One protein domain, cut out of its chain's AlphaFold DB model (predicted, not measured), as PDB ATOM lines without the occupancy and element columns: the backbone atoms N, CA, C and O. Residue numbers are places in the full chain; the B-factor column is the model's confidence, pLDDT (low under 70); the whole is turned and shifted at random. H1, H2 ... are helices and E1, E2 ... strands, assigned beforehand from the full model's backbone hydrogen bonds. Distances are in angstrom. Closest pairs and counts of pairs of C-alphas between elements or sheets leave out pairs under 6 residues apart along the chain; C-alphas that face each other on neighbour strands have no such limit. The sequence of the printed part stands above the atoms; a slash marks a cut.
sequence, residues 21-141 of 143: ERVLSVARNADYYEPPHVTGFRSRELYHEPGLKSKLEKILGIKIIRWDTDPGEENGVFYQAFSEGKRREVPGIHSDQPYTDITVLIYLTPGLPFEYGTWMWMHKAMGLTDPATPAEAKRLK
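Overview. This is residues 21 to 141 of the 143 residues of an uncharacterized protein of Filimonas sp (UniProt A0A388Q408). Little regular structure: a loose tangle of long loops, with H1 at one end of the longest axis and H3 at the other, and H2 at the edge, apart from both. Short strand E1 lies among the loops between residues 32 to 33 and 79 to 80, both paired with it antiparallel. The printed part has 121 residues, ordered H1, E1, H2, H3; mostly helix, with 28 residues in named elements. It is loose, radius of gyration of the C-alphas 16.9 A, spanning 51 by 41 by 29 A.

Arrangement. H1, residues 21 to 29, is apart from H2, residues 52 to 60, and from H3, residues 134 to 140. The closest C-alphas of H1 and E1, residues 41 to 43, are those of Ala 27 and Ser 43, 7.9 A apart. E1 pairs with no named strand. In H1, H2 and H3 every O i to N i+4 pair is within hydrogen-bond range.

Along the chain. H1 measures 12.3 A from C-alpha 21 at (-58.569, 25.646, 4.869), H2 12.1 A, E1 6.9 A, and H3 9.8 A to C-alpha 140 at (-31.237, 43.760, 41.181).

Size, cuts and confidence. The C-alphas of Arg 22 and Lys 141 are farthest apart, 51.8 A. The printed part has no cut. The links H1 to E1 and H2 to H3, 73 residues, are long. No printed residue is under 70 in pLDDT.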
ATOM      1  N   GLU A  21     -57.154  25.986   4.673       94.81
ATOM      2  CA  GLU A  21     -58.569  25.646   4.869       94.81
ATOM      3  C   GLU A  21     -58.742  24.272   5.517       94.81
ATOM      4  O   GLU A  21     -59.552  24.115   6.435       94.81
ATOM      5  N   ARG A  22     -57.930  23.283   5.123       95.69
ATOM      6  CA  ARG A  22     -57.922  21.977   5.787       95.69
ATOM      7  C   ARG A  22     -57.530  22.092   7.255       95.69
ATOM      8  O   ARG A  22     -58.205  21.508   8.100       95.69
ATOM      9  N   VAL A  23     -56.473  22.840   7.574       96.12
ATOM     10  CA  VAL A  23     -56.011  23.026   8.963       96.12
ATOM     11  C   VAL A  23     -57.092  23.710   9.800       96.12
ATOM     12  O   VAL A  23     -57.424  23.232  10.883       96.12
ATOM     13  N   LEU A  24     -57.696  24.783   9.279       95.75
ATOM     14  CA  LEU A  24     -58.781  25.505   9.947       95.75
ATOM     15  C   LEU A  24     -60.011  24.627  10.152       95.75
ATOM     16  O   LEU A  24     -60.642  24.703  11.204       95.75
ATOM     17  N   SER A  25     -60.351  23.788   9.175       96.06
ATOM     18  CA  SER A  25     -61.449  22.832   9.297       96.06
ATOM     19  C   SER A  25     -61.204  21.841  10.435       96.06
ATOM     20  O   SER A  25     -62.090  21.638  11.264       96.06
ATOM     21  N   VAL A  26     -59.995  21.280  10.548       96.62
ATOM     22  CA  VAL A  26     -59.656  20.387  11.669       96.62
ATOM     23  C   VAL A  26     -59.707  21.148  12.995       96.62
ATOM     24  O   VAL A  26     -60.373  20.700  13.924       96.62
ATOM     25  N   ALA A  27     -59.087  22.328  13.076       96.38
ATOM     26  CA  ALA A  27     -59.053  23.125  14.299       96.38
ATOM     27  C   ALA A  27     -60.454  23.530  14.786       96.38
ATOM     28  O   ALA A  27     -60.719  23.503  15.986       96.38
ATOM     29  N   ARG A  28     -61.373  23.881  13.877       95.12
ATOM     30  CA  ARG A  28     -62.760  24.251  14.217       95.12
ATOM     31  C   ARG A  28     -63.583  23.080  14.754       95.12
ATOM     32  O   ARG A  28     -64.496  23.316  15.538       95.12
ATOM     33  N   ASN A  29     -63.281  21.857  14.320       96.50
ATOM     34  CA  ASN A  29     -64.040  20.654  14.667       96.50
ATOM     35  C   ASN A  29     -63.375  19.795  15.759       96.50
ATOM     36  O   ASN A  29     -63.918  18.749  16.107       96.50
ATOM     37  N   ALA A  30     -62.212  20.201  16.274       96.56
ATOM     38  CA  ALA A  30     -61.517  19.491  17.345       96.56
ATOM     39  C   ALA A  30     -62.271  19.585  18.684       96.56
ATOM     40  O   ALA A  30     -62.998  20.554  18.926       96.56
ATOM     41  N   ASP A  31     -62.067  18.602  19.566       96.06
ATOM     42  CA  ASP A  31     -62.572  18.678  20.938       96.06
ATOM     43  C   ASP A  31     -61.581  19.436  21.822       96.06
ATOM     44  O   ASP A  31     -60.382  19.156  21.801       96.06
ATOM     45  N   TYR A  32     -62.080  20.384  22.615       95.38
ATOM     46  CA  TYR A  32     -61.254  21.275  23.429       95.38
ATOM     47  C   TYR A  32     -61.523  21.104  24.917       95.38
ATOM     48  O   TYR A  32     -62.669  21.028  25.365       95.38
ATOM     49  N   TYR A  33     -60.455  21.158  25.704       93.50
ATOM     50  CA  TYR A  33     -60.521  21.191  27.160       93.50
ATOM     51  C   TYR A  33     -59.555  22.230  27.725       93.50
ATOM     52  O   TYR A  33     -58.607  22.638  27.061       93.50
ATOM     53  N   GLU A  34     -59.815  22.671  28.950       91.81
ATOM     54  CA  GLU A  34     -58.921  23.553  29.694       91.81
ATOM     55  C   GLU A  34     -58.119  22.689  30.679       91.81
ATOM     56  O   GLU A  34     -58.718  22.108  31.595       91.81
ATOM     57  N   PRO A  35     -56.803  22.499  30.470       88.62
ATOM     58  CA  PRO A  35     -56.004  21.691  31.376       88.62
ATOM     59  C   PRO A  35     -55.827  22.404  32.727       88.62
ATOM     60  O   PRO A  35     -55.707  23.630  32.779       88.62
ATOM     61  N   PRO A  36     -55.780  21.660  33.847       81.12
ATOM     62  CA  PRO A  36     -55.524  22.265  35.145       81.12
ATOM     63  C   PRO A  36     -54.095  22.835  35.180       81.12
ATOM     64  O   PRO A  36     -53.156  22.178  34.742       81.12
ATOM     65  N   HIS A  37     -53.932  24.032  35.755       82.19
ATOM     66  CA  HIS A  37     -52.646  24.722  35.992       82.19
ATOM     67  C   HIS A  37     -51.980  25.434  34.803       82.19
ATOM     68  O   HIS A  37     -50.927  26.040  34.999       82.19
ATOM     69  N   VAL A  38     -52.591  25.441  33.619       82.62
ATOM     70  CA  VAL A  38     -52.134  26.234  32.462       82.62
ATOM     71  C   VAL A  38     -53.281  27.086  31.919       82.62
ATOM     72  O   VAL A  38     -54.432  26.901  32.311       82.62
ATOM     73  N   THR A  39     -52.975  28.061  31.062       85.44
ATOM     74  CA  THR A  39     -53.974  28.992  30.525       85.44
ATOM     75  C   THR A  39     -54.456  28.566  29.140       85.44
ATOM     76  O   THR A  39     -53.694  28.049  28.311       85.44
ATOM     77  N   GLY A  40     -55.738  28.817  28.877       88.25
ATOM     78  CA  GLY A  40     -56.363  28.607  27.575       88.25
ATOM     79  C   GLY A  40     -56.786  27.163  27.307       88.25
ATOM     80  O   GLY A  40     -56.439  26.226  28.023       88.25
ATOM     81  N   PHE A  41     -57.540  26.986  26.226       92.25
ATOM     82  CA  PHE A  41     -58.071  25.684  25.830       92.25
ATOM     83  C   PHE A  41     -57.122  24.993  24.850       92.25
ATOM     84  O   PHE A  41     -56.528  25.648  23.990       92.25
ATOM     85  N   ARG A  42     -56.989  23.672  24.972       93.81
ATOM     86  CA  ARG A  42     -56.192  22.810  24.091       93.81
ATOM     87  C   ARG A  42     -57.082  21.795  23.400       93.81
ATOM     88  O   ARG A  42     -58.021  21.295  24.025       93.81
ATOM     89  N   SER A  43     -56.783  21.479  22.143       96.06
ATOM     90  CA  SER A  43     -57.386  20.309  21.509       96.06
ATOM     91  C   SER A  43     -56.927  19.034  22.214       96.06
ATOM     92  O   SER A  43     -55.791  18.947  22.681       96.06
ATOM     93  N   ARG A  44     -57.803  18.035  22.294       94.00
ATOM     94  CA  ARG A  44     -57.441  16.707  22.809       94.00
ATOM     95  C   ARG A  44     -56.606  15.921  21.815       94.00
ATOM     96  O   ARG A  44     -55.738  15.145  22.204       94.00
ATOM     97  N   GLU A  45     -56.889  16.112  20.535       93.88
ATOM     98  CA  GLU A  45     -56.173  15.480  19.444       93.88
ATOM     99  C   GLU A  45     -55.007  16.350  18.978       93.88
ATOM    100  O   GLU A  45     -55.096  17.582  18.917       93.88
ATOM    101  N   LEU A  46     -53.920  15.682  18.599       94.69
ATOM    102  CA  LEU A  46     -52.786  16.308  17.939       94.69
ATOM    103  C   LEU A  46     -53.027  16.442  16.439       94.69
ATOM    104  O   LEU A  46     -53.585  15.554  15.791       94.69
ATOM    105  N   TYR A  47     -52.494  17.515  15.871       94.88
ATOM    106  CA  TYR A  47     -52.420  17.739  14.444       94.88
ATOM    107  C   TYR A  47     -50.968  17.914  13.993       94.88
ATOM    108  O   TYR A  47     -50.332  18.943  14.223       94.88
ATOM    109  N   HIS A  48     -50.455  16.920  13.268       93.38
ATOM    110  CA  HIS A  48     -49.170  17.007  12.573       93.38
ATOM    111  C   HIS A  48     -49.394  16.865  11.071       93.38
ATOM    112  O   HIS A  48     -49.696  15.779  10.573       93.38
ATOM    113  N   GLU A  49     -49.232  17.959  10.324       92.00
ATOM    114  CA  GLU A  49     -49.238  17.877   8.863       92.00
ATOM    115  C   GLU A  49     -48.056  17.009   8.381       92.00
ATOM    116  O   GLU A  49     -46.922  17.213   8.836       92.00
ATOM    117  N   PRO A  50     -48.276  16.044   7.463       92.25
ATOM    118  CA  PRO A  50     -47.190  15.246   6.912       92.25
ATOM    119  C   PRO A  50     -46.047  16.116   6.376       92.25
ATOM    120  O   PRO A  50     -46.242  16.989   5.537       92.25
ATOM    121  N   GLY A  51     -44.833  15.869   6.871       94.00
ATOM    122  CA  GLY A  51     -43.635  16.618   6.480       94.00
ATOM    123  C   GLY A  51     -43.403  17.939   7.226       94.00
ATOM    124  O   GLY A  51     -42.380  18.578   6.973       94.00
ATOM    125  N   LEU A  52     -44.268  18.327   8.175       94.44
ATOM    126  CA  LEU A  52     -44.112  19.562   8.958       94.44
ATOM    127  C   LEU A  52     -42.766  19.620   9.688       94.44
ATOM    128  O   LEU A  52     -42.076  20.632   9.599       94.44
ATOM    129  N   LYS A  53     -42.345  18.521  10.327       95.50
ATOM    130  CA  LYS A  53     -41.031  18.432  10.982       95.50
ATOM    131  C   LYS A  53     -39.898  18.802  10.021       95.50
ATOM    132  O   LYS A  53     -39.119  19.704  10.304       95.50
ATOM    133  N   SER A  54     -39.846  18.161   8.854       96.44
ATOM    134  CA  SER A  54     -38.814  18.425   7.847       96.44
ATOM    135  C   SER A  54     -38.881  19.856   7.303       96.44
ATOM    136  O   SER A  54     -37.853  20.430   6.947       96.44
ATOM    137  N   LYS A  55     -40.080  20.449   7.218       96.19
ATOM    138  CA  LYS A  55     -40.263  21.858   6.837       96.19
ATOM    139  C   LYS A  55     -39.691  22.792   7.910       96.19
ATOM    140  O   LYS A  55     -38.942  23.700   7.559       96.19
ATOM    141  N   LEU A  56     -39.967  22.533   9.190       96.06
ATOM    142  CA  LEU A  56     -39.414  23.294  10.313       96.06
ATOM    143  C   LEU A  56     -37.888  23.183  10.378       96.06
ATOM    144  O   LEU A  56     -37.220  24.205  10.475       96.06
ATOM    145  N   GLU A  57     -37.319  21.984  10.232       96.38
ATOM    146  CA  GLU A  57     -35.858  21.798  10.212       96.38
ATOM    147  C   GLU A  57     -35.183  22.618   9.101       96.38
ATOM    148  O   GLU A  57     -34.130  23.215   9.322       96.38
ATOM    149  N   LYS A  58     -35.808  22.712   7.917       96.56
ATOM    150  CA  LYS A  58     -35.320  23.555   6.810       96.56
ATOM    151  C   LYS A  58     -35.413  25.049   7.114       96.56
ATOM    152  O   LYS A  58     -34.493  25.778   6.764       96.56
ATOM    153  N   ILE A  59     -36.507  25.501   7.732       95.38
ATOM    154  CA  ILE A  59     -36.697  26.911   8.112       95.38
ATOM    155  C   ILE A  59     -35.681  27.313   9.187       95.38
ATOM    156  O   ILE A  59     -35.077  28.376   9.101       95.38
ATOM    157  N   LEU A  60     -35.494  26.453  10.188       93.56
ATOM    158  CA  LEU A  60     -34.636  26.720  11.337       93.56
ATOM    159  C   LEU A  60     -33.149  26.525  11.021       93.56
ATOM    160  O   LEU A  60     -32.303  27.108  11.692       93.56
ATOM    161  N   GLY A  61     -32.811  25.669  10.050       93.12
ATOM    162  CA  GLY A  61     -31.438  25.196   9.851       93.12
ATOM    163  C   GLY A  61     -30.931  24.330  11.015       93.12
ATOM    164  O   GLY A  61     -29.725  24.152  11.173       93.12
ATOM    165  N   ILE A  62     -31.843  23.804  11.840       92.38
ATOM    166  CA  ILE A  62     -31.562  23.023  13.049       92.38
ATOM    167  C   ILE A  62     -32.237  21.662  12.916       92.38
ATOM    168  O   ILE A  62     -33.403  21.571  12.538       92.38
ATOM    169  N   LYS A  63     -31.516  20.594  13.271       93.00
ATOM    170  CA  LYS A  63     -32.076  19.240  13.338       93.00
ATOM    171  C   LYS A  63     -32.898  19.063  14.615       93.00
ATOM    172  O   LYS A  63     -32.373  19.242  15.714       93.00
ATOM    173  N   ILE A  64     -34.151  18.643  14.474       92.94
ATOM    174  CA  ILE A  64     -35.069  18.403  15.586       92.94
ATOM    175  C   ILE A  64     -34.914  16.948  16.047       92.94
ATOM    176  O   ILE A  64     -35.351  15.993  15.394       92.94
ATOM    177  N   ILE A  65     -34.259  16.769  17.194       92.31
ATOM    178  CA  ILE A  65     -33.915  15.446  17.743       92.31
ATOM    179  C   ILE A  65     -35.012  14.835  18.627       92.31
ATOM    180  O   ILE A  65     -35.013  13.623  18.819       92.31
ATOM    181  N   ARG A  66     -35.954  15.651  19.111       92.00
ATOM    182  CA  ARG A  66     -37.147  15.241  19.859       92.00
ATOM    183  C   ARG A  66     -38.383  15.763  19.132       92.00
ATOM    184  O   ARG A  66     -38.409  16.924  18.750       92.00
ATOM    185  N   TRP A  67     -39.347  14.888  18.868       92.75
ATOM    186  CA  TRP A  67     -40.614  15.237  18.226       92.75
ATOM    187  C   TRP A  67     -41.721  14.485  18.944       92.75
ATOM    188  O   TRP A  67     -41.931  13.301  18.682       92.75
ATOM    189  N   ASP A  68     -42.363  15.161  19.884       90.69
ATOM    190  CA  ASP A  68     -43.325  14.520  20.764       90.69
ATOM    191  C   ASP A  68     -44.655  14.293  20.038       90.69
ATOM    192  O   ASP A  68     -45.091  15.107  19.222       90.69
ATOM    193  N   THR A  69     -45.274  13.144  20.296       87.56
ATOM    194  CA  THR A  69     -46.561  12.734  19.706       87.56
ATOM    195  C   THR A  69     -47.594  12.392  20.777       87.56
ATOM    196  O   THR A  69     -48.587  11.730  20.483       87.56
ATOM    197  N   ASP A  70     -47.343  12.813  22.015       85.06
ATOM    198  CA  ASP A  70     -48.287  12.743  23.125       85.06
ATOM    199  C   ASP A  70     -48.972  14.114  23.295       85.06
ATOM    200  O   ASP A  70     -48.269  15.131  23.306       85.06
ATOM    201  N   PRO A  71     -50.316  14.184  23.404       76.81
ATOM    202  CA  PRO A  71     -51.036  15.438  23.632       76.81
ATOM    203  C   PRO A  71     -50.550  16.249  24.838       76.81
ATOM    204  O   PRO A  71     -50.580  17.477  24.792       76.81
ATOM    205  N   GLY A  72     -50.087  15.585  25.900       81.00
ATOM    206  CA  GLY A  72     -49.601  16.230  27.119       81.00
ATOM    207  C   GLY A  72     -48.301  17.015  26.942       81.00
ATOM    208  O   GLY A  72     -48.002  17.875  27.765       81.00
ATOM    209  N   GLU A  73     -47.553  16.766  25.866       84.75
ATOM    210  CA  GLU A  73     -46.321  17.496  25.529       84.75
ATOM    211  C   GLU A  73     -46.603  18.752  24.679       84.75
ATOM    212  O   GLU A  73     -45.681  19.444  24.258       84.75
ATOM    213  N   GLU A  74     -47.880  19.035  24.384       87.38
ATOM    214  CA  GLU A  74     -48.371  20.210  23.646       87.38
ATOM    215  C   GLU A  74     -47.753  20.419  22.242       87.38
ATOM    216  O   GLU A  74     -47.925  21.464  21.611       87.38
ATOM    217  N   ASN A  75     -47.095  19.405  21.674       93.75
ATOM    218  CA  ASN A  75     -46.606  19.452  20.299       93.75
ATOM    219  C   ASN A  75     -47.725  19.107  19.307       93.75
ATOM    220  O   ASN A  75     -48.059  17.938  19.108       93.75
ATOM    221  N   GLY A  76     -48.261  20.114  18.620       94.69
ATOM    222  CA  GLY A  76     -49.304  19.944  17.602       94.69
ATOM    223  C   GLY A  76     -50.732  20.022  18.141       94.69
ATOM    224  O   GLY A  76     -51.662  19.681  17.417       94.69
ATOM    225  N   VAL A  77     -50.924  20.464  19.383       95.38
ATOM    226  CA  VAL A  77     -52.252  20.835  19.889       95.38
ATOM    227  C   VAL A  77     -52.711  22.144  19.248       95.38
ATOM    228  O   VAL A  77     -51.919  23.060  19.022       95.38
ATOM    229  N   PHE A  78     -54.008  22.266  18.988       96.31
ATOM    230  CA  PHE A  78     -54.613  23.563  18.724       96.31
ATOM    231  C   PHE A  78     -54.874  24.286  20.036       96.31
ATOM    232  O   PHE A  78     -55.282  23.688  21.030       96.31
ATOM    233  N   TYR A  79     -54.664  25.594  20.012       94.06
ATOM    234  CA  TYR A  79     -54.779  26.467  21.164       94.06
ATOM    235  C   TYR A  79     -55.877  27.509  20.920       94.06
ATOM    236  O   TYR A  79     -55.908  28.130  19.855       94.06
ATOM    237  N   GLN A  80     -56.751  27.736  21.903       92.19
ATOM    238  CA  GLN A  80     -57.724  28.833  21.875       92.19
ATOM    239  C   GLN A  80     -57.525  29.775  23.067       92.19
ATOM    240  O   GLN A  80     -57.755  29.389  24.217       92.19
ATOM    241  N   ALA A  81     -57.186  31.032  22.761       86.81
ATOM    242  CA  ALA A  81     -57.318  32.169  23.669       86.81
ATOM    243  C   ALA A  81     -58.441  33.072  23.184       86.81
ATOM    244  O   ALA A  81     -58.386  33.623  22.082       86.81
ATOM    245  N   PHE A  82     -59.444  33.260  24.033       88.75
ATOM    246  CA  PHE A  82     -60.496  34.235  23.795       88.75
ATOM    247  C   PHE A  82     -60.180  35.519  24.560       88.75
ATOM    248  O   PHE A  82     -59.799  35.478  25.729       88.75
ATOM    249  N   SER A  83     -60.375  36.668  23.916       86.06
ATOM    250  CA  SER A  83     -60.216  37.982  24.548       86.06
ATOM    251  C   SER A  83     -61.357  38.317  25.514       86.06
ATOM    252  O   SER A  83     -61.176  39.106  26.442       86.06
ATOM    253  N   GLU A  84     -62.531  37.710  25.320       87.25
ATOM    254  CA  GLU A  84     -63.774  38.043  26.018       87.25
ATOM    255  C   GLU A  84     -64.650  36.807  26.291       87.25
ATOM    256  O   GLU A  84     -64.392  35.696  25.825       87.25
ATOM    257  N   GLY A  85     -65.720  37.011  27.064       90.94
ATOM    258  CA  GLY A  85     -66.707  35.981  27.385       90.94
ATOM    259  C   GLY A  85     -66.294  35.042  28.522       90.94
ATOM    260  O   GLY A  85     -65.315  35.257  29.230       90.94
ATOM    261  N   LYS A  86     -67.080  33.975  28.719       88.38
ATOM    262  CA  LYS A  86     -66.888  33.013  29.826       88.38
ATOM    263  C   LYS A  86     -65.620  32.160  29.697       88.38
ATOM    264  O   LYS A  86     -65.204  31.571  30.682       88.38
ATOM    265  N   ARG A  87     -65.051  32.078  28.491       89.12
ATOM    266  CA  ARG A  87     -63.803  31.361  28.175       89.12
ATOM    267  C   ARG A  87     -62.622  32.313  27.970       89.12
ATOM    268  O   ARG A  87     -61.637  31.936  27.342       89.12
ATOM    269  N   ARG A  88     -62.755  33.563  28.427       89.44
ATOM    270  CA  ARG A  88     -61.695  34.561  28.325       89.44
ATOM    271  C   ARG A  88     -60.424  34.038  28.987       89.44
ATOM    272  O   ARG A  88     -60.465  33.593  30.131       89.44
ATOM    273  N   GLU A  89     -59.306  34.165  28.288       87.81
ATOM    274  CA  GLU A  89     -58.004  33.814  28.834       87.81
ATOM    275  C   GLU A  89     -57.487  34.899  29.796       87.81
ATOM    276  O   GLU A  89     -57.719  36.100  29.610       87.81
ATOM    277  N   VAL A  90     -56.731  34.471  30.805       85.69
ATOM    278  CA  VAL A  90     -55.818  35.325  31.567       85.69
ATOM    279  C   VAL A  90     -54.396  35.016  31.092       85.69
ATOM    280  O   VAL A  90     -53.902  33.938  31.411       85.69
ATOM    281  N   PRO A  91     -53.730  35.915  30.344       81.31
ATOM    282  CA  PRO A  91     -52.387  35.653  29.840       81.31
ATOM    283  C   PRO A  91     -51.377  35.434  30.972       81.31
ATOM    284  O   PRO A  91     -51.243  36.267  31.873       81.31
ATOM    285  N   GLY A  92     -50.644  34.323  30.914       83.25
ATOM    286  CA  GLY A  92     -49.555  34.021  31.840       83.25
ATOM    287  C   GLY A  92     -48.202  34.504  31.318       83.25
ATOM    288  O   GLY A  92     -47.797  34.144  30.214       83.25
ATOM    289  N   ILE A  93     -47.456  35.263  32.125       84.44
ATOM    290  CA  ILE A  93     -46.051  35.586  31.830       84.44
ATOM    291  C   ILE A  93     -45.186  34.426  32.318       84.44
ATOM    292  O   ILE A  93     -45.101  34.177  33.520       84.44
ATOM    293  N   HIS A  94     -44.545  33.723  31.391       86.50
ATOM    294  CA  HIS A  94     -43.710  32.570  31.703       86.50
ATOM    295  C   HIS A  94     -42.583  32.400  30.681       86.50
ATOM    296  O   HIS A  94     -42.424  33.188  29.750       86.50
ATOM    297  N   SER A  95     -41.782  31.362  30.900       86.75
ATOM    298  CA  SER A  95     -40.787  30.869  29.960       86.75
ATOM    299  C   SER A  95     -41.003  29.384  29.729       86.75
ATOM    300  O   SER A  95     -41.163  28.650  30.709       86.75
ATOM    301  N   ASP A  96     -40.924  28.951  28.479       87.31
ATOM    302  CA  ASP A  96     -41.123  27.547  28.131       87.31
ATOM    303  C   ASP A  96     -40.009  26.659  28.676       87.31
ATOM    304  O   ASP A  96     -38.842  27.057  28.782       87.31
ATOM    305  N   GLN A  97     -40.383  25.434  29.030       85.62
ATOM    306  CA  GLN A  97     -39.472  24.417  29.526       85.62
ATOM    307  C   GLN A  97     -39.696  23.096  28.781       85.62
ATOM    308  O   GLN A  97     -40.839  22.756  28.493       85.62
ATOM    309  N   PRO A  98     -38.624  22.324  28.518       86.44
ATOM    310  CA  PRO A  98     -37.230  22.599  28.886       86.44
ATOM    311  C   PRO A  98     -36.566  23.662  27.986       86.44
ATOM    312  O   PRO A  98     -36.808  23.723  26.791       86.44
ATOM    313  N   TYR A  99     -35.636  24.456  28.532       83.94
ATOM    314  CA  TYR A  99     -34.955  25.557  27.808       83.94
ATOM    315  C   TYR A  99     -34.073  25.133  26.617       83.94
ATOM    316  O   TYR A  99     -33.401  25.960  26.003       83.94
ATOM    317  N   THR A 100     -33.979  23.834  26.356       84.50
ATOM    318  CA  THR A 100     -33.260  23.256  25.216       84.50
ATOM    319  C   THR A 100     -34.152  23.054  23.998       84.50
ATOM    320  O   THR A 100     -33.635  22.694  22.941       84.50
ATOM    321  N   ASP A 101     -35.453  23.272  24.154       89.38
ATOM    322  CA  ASP A 101     -36.442  23.059  23.115       89.38
ATOM    323  C   ASP A 101     -36.710  24.330  22.318       89.38
ATOM    324  O   ASP A 101     -36.330  25.440  22.696       89.38
ATOM    325  N   ILE A 102     -37.333  24.133  21.159       91.19
ATOM    326  CA  ILE A 102     -37.724  25.203  20.252       91.19
ATOM    327  C   ILE A 102     -39.239  25.311  20.320       91.19
ATOM    328  O   ILE A 102     -39.940  24.413  19.855       91.19
ATOM    329  N   THR A 103     -39.735  26.422  20.852       92.81
ATOM    330  CA  THR A 103     -41.163  26.732  20.816       92.81
ATOM    331  C   THR A 103     -41.549  27.234  19.436       92.81
ATOM    332  O   THR A 103     -40.918  28.140  18.885       92.81
ATOM    333  N   VAL A 104     -42.617  26.665  18.884       94.44
ATOM    334  CA  VAL A 104     -43.213  27.100  17.622       94.44
ATOM    335  C   VAL A 104     -44.670  27.465  17.877       94.44
ATOM    336  O   VAL A 104     -45.461  26.628  18.296       94.44
ATOM    337  N   LEU A 105     -45.022  28.718  17.595       94.25
ATOM    338  CA  LEU A 105     -46.388  29.234  17.659       94.25
ATOM    339  C   LEU A 105     -46.875  29.495  16.235       94.25
ATOM    340  O   LEU A 105     -46.195  30.171  15.460       94.25
ATOM    341  N   ILE A 106     -48.046  28.962  15.891       94.31
ATOM    342  CA  ILE A 106     -48.645  29.118  14.563       94.31
ATOM    343  C   ILE A 106     -49.995  29.806  14.728       94.31
ATOM    344  O   ILE A 106     -50.936  29.231  15.274       94.31
ATOM    345  N   TYR A 107     -50.095  31.043  14.249       93.88
ATOM    346  CA  TYR A 107     -51.342  31.796  14.292       93.88
ATOM    347  C   TYR A 107     -52.261  31.348  13.161       93.88
ATOM    348  O   TYR A 107     -51.937  31.489  11.985       93.88
ATOM    349  N   LEU A 108     -53.420  30.810  13.536       94.62
ATOM    350  CA  LEU A 108     -54.436  30.337  12.597       94.62
ATOM    351  C   LEU A 108     -55.635  31.286  12.486       94.62
ATOM    352  O   LEU A 108     -56.486  31.085  11.631       94.62
ATOM    353  N   THR A 109     -55.722  32.317  13.327       91.44
ATOM    354  CA  THR A 109     -56.837  33.271  13.319       91.44
ATOM    355  C   THR A 109     -56.663  34.296  12.193       91.44
ATOM    356  O   THR A 109     -55.767  35.139  12.288       91.44
ATOM    357  N   PRO A 110     -57.502  34.283  11.140       86.69
ATOM    358  CA  PRO A 110     -57.379  35.248  10.054       86.69
ATOM    359  C   PRO A 110     -57.737  36.655  10.533       86.69
ATOM    360  O   PRO A 110     -58.728  36.839  11.240       86.69
ATOM    361  N   GLY A 111     -56.948  37.650  10.123       87.00
ATOM    362  CA  GLY A 111     -57.222  39.056  10.434       87.00
ATOM    363  C   GLY A 111     -57.078  39.418  11.913       87.00
ATOM    364  O   GLY A 111     -57.697  40.389  12.347       87.00
ATOM    365  N   LEU A 112     -56.296  38.651  12.687       86.62
ATOM    366  CA  LEU A 112     -55.999  38.983  14.078       86.62
ATOM    367  C   LEU A 112     -55.375  40.395  14.147       86.62
ATOM    368  O   LEU A 112     -54.358  40.622  13.484       86.62
ATOM    369  N   PRO A 113     -55.964  41.346  14.897       84.81
ATOM    370  CA  PRO A 113     -55.401  42.687  14.996       84.81
ATOM    371  C   PRO A 113     -54.014  42.669  15.648       84.81
ATOM    372  O   PRO A 113     -53.708  41.791  16.457       84.81
ATOM    373  N   PHE A 114     -53.177  43.640  15.285       81.62
ATOM    374  CA  PHE A 114     -51.756  43.679  15.654       81.62
ATOM    375  C   PHE A 114     -51.516  43.717  17.170       81.62
ATOM    376  O   PHE A 114     -50.502  43.234  17.663       81.62
ATOM    377  N   GLU A 115     -52.445  44.302  17.919       83.19
ATOM    378  CA  GLU A 115     -52.388  44.409  19.372       83.19
ATOM    379  C   GLU A 115     -52.629  43.078  20.107       83.19
ATOM    380  O   GLU A 115     -52.393  43.004  21.315       83.19
ATOM    381  N   TYR A 116     -53.058  42.024  19.402       85.12
ATOM    382  CA  TYR A 116     -53.271  40.688  19.957       85.12
ATOM    383  C   TYR A 116     -52.147  39.716  19.572       85.12
ATOM    384  O   TYR A 116     -51.450  39.888  18.576       85.12
ATOM    385  N   GLY A 117     -51.998  38.647  20.358       85.00
ATOM    386  CA  GLY A 117     -51.009  37.591  20.138       85.00
ATOM    387  C   GLY A 117     -49.990  37.497  21.271       85.00
ATOM    388  O   GLY A 117     -50.248  37.918  22.398       85.00
ATOM    389  N   THR A 118     -48.832  36.909  20.981       88.31
ATOM    390  CA  THR A 118     -47.779  36.655  21.972       88.31
ATOM    391  C   THR A 118     -46.754  37.783  22.007       88.31
ATOM    392  O   THR A 118     -46.231  38.204  20.975       88.31
ATOM    393  N   TRP A 119     -46.409  38.236  23.213       86.56
ATOM    394  CA  TRP A 119     -45.349  39.219  23.432       86.56
ATOM    395  C   TRP A 119     -44.082  38.542  23.948       86.56
ATOM    396  O   TRP A 119     -44.124  37.773  24.905       86.56
ATOM    397  N   MET A 120     -42.942  38.883  23.349       87.94
ATOM    398  CA  MET A 120     -41.627  38.377  23.751       87.94
ATOM    399  C   MET A 120     -40.883  39.449  24.547       87.94
ATOM    400  O   MET A 120     -40.690  40.564  24.062       87.94
ATOM    401  N   TRP A 121     -40.447  39.120  25.764       84.31
ATOM    402  CA  TRP A 121     -39.833  40.078  26.685       84.31
ATOM    403  C   TRP A 121     -38.342  39.789  26.881       84.31
ATOM    404  O   TRP A 121     -37.951  38.692  27.265       84.31
ATOM    405  N   MET A 122     -37.504  40.806  26.670       85.62
ATOM    406  CA  MET A 122     -36.089  40.813  27.058       85.62
ATOM    407  C   MET A 122     -35.739  42.189  27.629       85.62
ATOM    408  O   MET A 122     -35.931  43.211  26.967       85.62
ATOM    409  N   HIS A 123     -35.210  42.243  28.851       84.62
ATOM    410  CA  HIS A 123     -34.980  43.513  29.539       84.62
ATOM    411  C   HIS A 123     -33.531  43.989  29.387       84.62
ATOM    412  O   HIS A 123     -32.666  43.715  30.226       84.62
ATOM    413  N   LYS A 124     -33.273  44.768  28.328       84.00
ATOM    414  CA  LYS A 124     -31.931  45.261  27.963       84.00
ATOM    415  C   LYS A 124     -31.215  45.986  29.106       84.00
ATOM    416  O   LYS A 124     -30.057  45.688  29.372       84.00
ATOM    417  N   ALA A 125     -31.894  46.896  29.811       85.44
ATOM    418  CA  ALA A 125     -31.263  47.703  30.862       85.44
ATOM    419  C   ALA A 125     -30.828  46.881  32.090       85.44
ATOM    420  O   ALA A 125     -29.891  47.257  32.783       85.44
ATOM    421  N   MET A 126     -31.479  45.739  32.339       82.25
ATOM    422  CA  MET A 126     -31.123  44.836  33.445       82.25
ATOM    423  C   MET A 126     -30.274  43.648  32.977       82.25
ATOM    424  O   MET A 126     -29.824  42.863  33.813       82.25
ATOM    425  N   GLY A 127     -30.065  43.510  31.662       82.62
ATOM    426  CA  GLY A 127     -29.408  42.359  31.048       82.62
ATOM    427  C   GLY A 127     -30.173  41.045  31.224       82.62
ATOM    428  O   GLY A 127     -29.562  39.988  31.113       82.62
ATOM    429  N   LEU A 128     -31.477  41.092  31.534       83.19
ATOM    430  CA  LEU A 128     -32.291  39.889  31.715       83.19
ATOM    431  C   LEU A 128     -32.747  39.393  30.347       83.19
ATOM    432  O   LEU A 128     -33.646  39.958  29.724       83.19
ATOM    433  N   THR A 129     -32.071  38.355  29.877       81.31
ATOM    434  CA  THR A 129     -32.376  37.655  28.620       81.31
ATOM    435  C   THR A 129     -32.834  36.219  28.852       81.31
ATOM    436  O   THR A 129     -33.092  35.495  27.899       81.31
ATOM    437  N   ASP A 130     -32.869  35.807  30.113       80.06
ATOM    438  CA  ASP A 130     -33.268  34.492  30.588       80.06
ATOM    439  C   ASP A 130     -34.451  34.626  31.549       80.06
ATOM    440  O   ASP A 130     -34.726  35.735  32.024       80.06
ATOM    441  N   PRO A 131     -35.141  33.516  31.855       81.06
ATOM    442  CA  PRO A 131     -36.172  33.505  32.882       81.06
ATOM    443  C   PRO A 131     -35.614  34.038  34.197       81.06
ATOM    444  O   PRO A 131     -34.569  33.576  34.662       81.06
ATOM    445  N   ALA A 132     -36.317  35.001  34.794       80.62
ATOM    446  CA  ALA A 132     -35.864  35.651  36.013       80.62
ATOM    447  C   ALA A 132     -35.723  34.639  37.159       80.62
ATOM    448  O   ALA A 132     -36.630  33.867  37.467       80.62
ATOM    449  N   THR A 133     -34.574  34.674  37.822       82.81
ATOM    450  CA  THR A 133     -34.227  33.800  38.944       82.81
ATOM    451  C   THR A 133     -34.206  34.571  40.267       82.81
ATOM    452  O   THR A 133     -33.952  35.780  40.285       82.81
ATOM    453  N   PRO A 134     -34.359  33.891  41.423       85.25
ATOM    454  CA  PRO A 134     -34.166  34.531  42.728       85.25
ATOM    455  C   PRO A 134     -32.785  35.191  42.888       85.25
ATOM    456  O   PRO A 134     -32.650  36.226  43.541       85.25
ATOM    457  N   ALA A 135     -31.747  34.627  42.257       86.12
ATOM    458  CA  ALA A 135     -30.405  35.206  42.253       86.12
ATOM    459  C   ALA A 135     -30.359  36.551  41.507       86.12
ATOM    460  O   ALA A 135     -29.688  37.484  41.953       86.12
ATOM    461  N   GLU A 136     -31.093  36.678  40.401       87.44
ATOM    462  CA  GLU A 136     -31.224  37.939  39.670       87.44
ATOM    463  C   GLU A 136     -32.060  38.962  40.432       87.44
ATOM    464  O   GLU A 136     -31.658  40.121  40.489       87.44
ATOM    465  N   ALA A 137     -33.148  38.544  41.086       86.56
ATOM    466  CA  ALA A 137     -33.923  39.424  41.962       86.56
ATOM    467  C   ALA A 137     -33.041  40.020  43.073       86.56
ATOM    468  O   ALA A 137     -33.035  41.235  43.284       86.56
ATOM    469  N   LYS A 138     -32.197  39.185  43.699       88.19
ATOM    470  CA  LYS A 138     -31.205  39.623  44.690       88.19
ATOM    471  C   LYS A 138     -30.149  40.559  44.090       88.19
ATOM    472  O   LYS A 138     -29.831  41.581  44.694       88.19
ATOM    473  N   ARG A 139     -29.616  40.247  42.901       88.75
ATOM    474  CA  ARG A 139     -28.653  41.102  42.172       88.75
ATOM    475  C   ARG A 139     -29.234  42.488  41.886       88.75
ATOM    476  O   ARG A 139     -28.517  43.479  41.980       88.75
ATOM    477  N   LEU A 140     -30.515  42.540  41.530       87.56
ATOM    478  CA  LEU A 140     -31.237  43.760  41.181       87.56
ATOM    479  C   LEU A 140     -31.836  44.485  42.398       87.56
ATOM    480  O   LEU A 140     -32.332  45.595  42.236       87.56
ATOM    481  N   LYS A 141     -31.748  43.898  43.602       88.00
ATOM    482  CA  LYS A 141     -32.294  44.436  44.863       88.00
ATOM    483  C   LYS A 141     -33.813  44.673  44.818       88.00
ATOM    484  O   LYS A 141     -34.293  45.687  45.309       88.00
TER     485      LYS A 141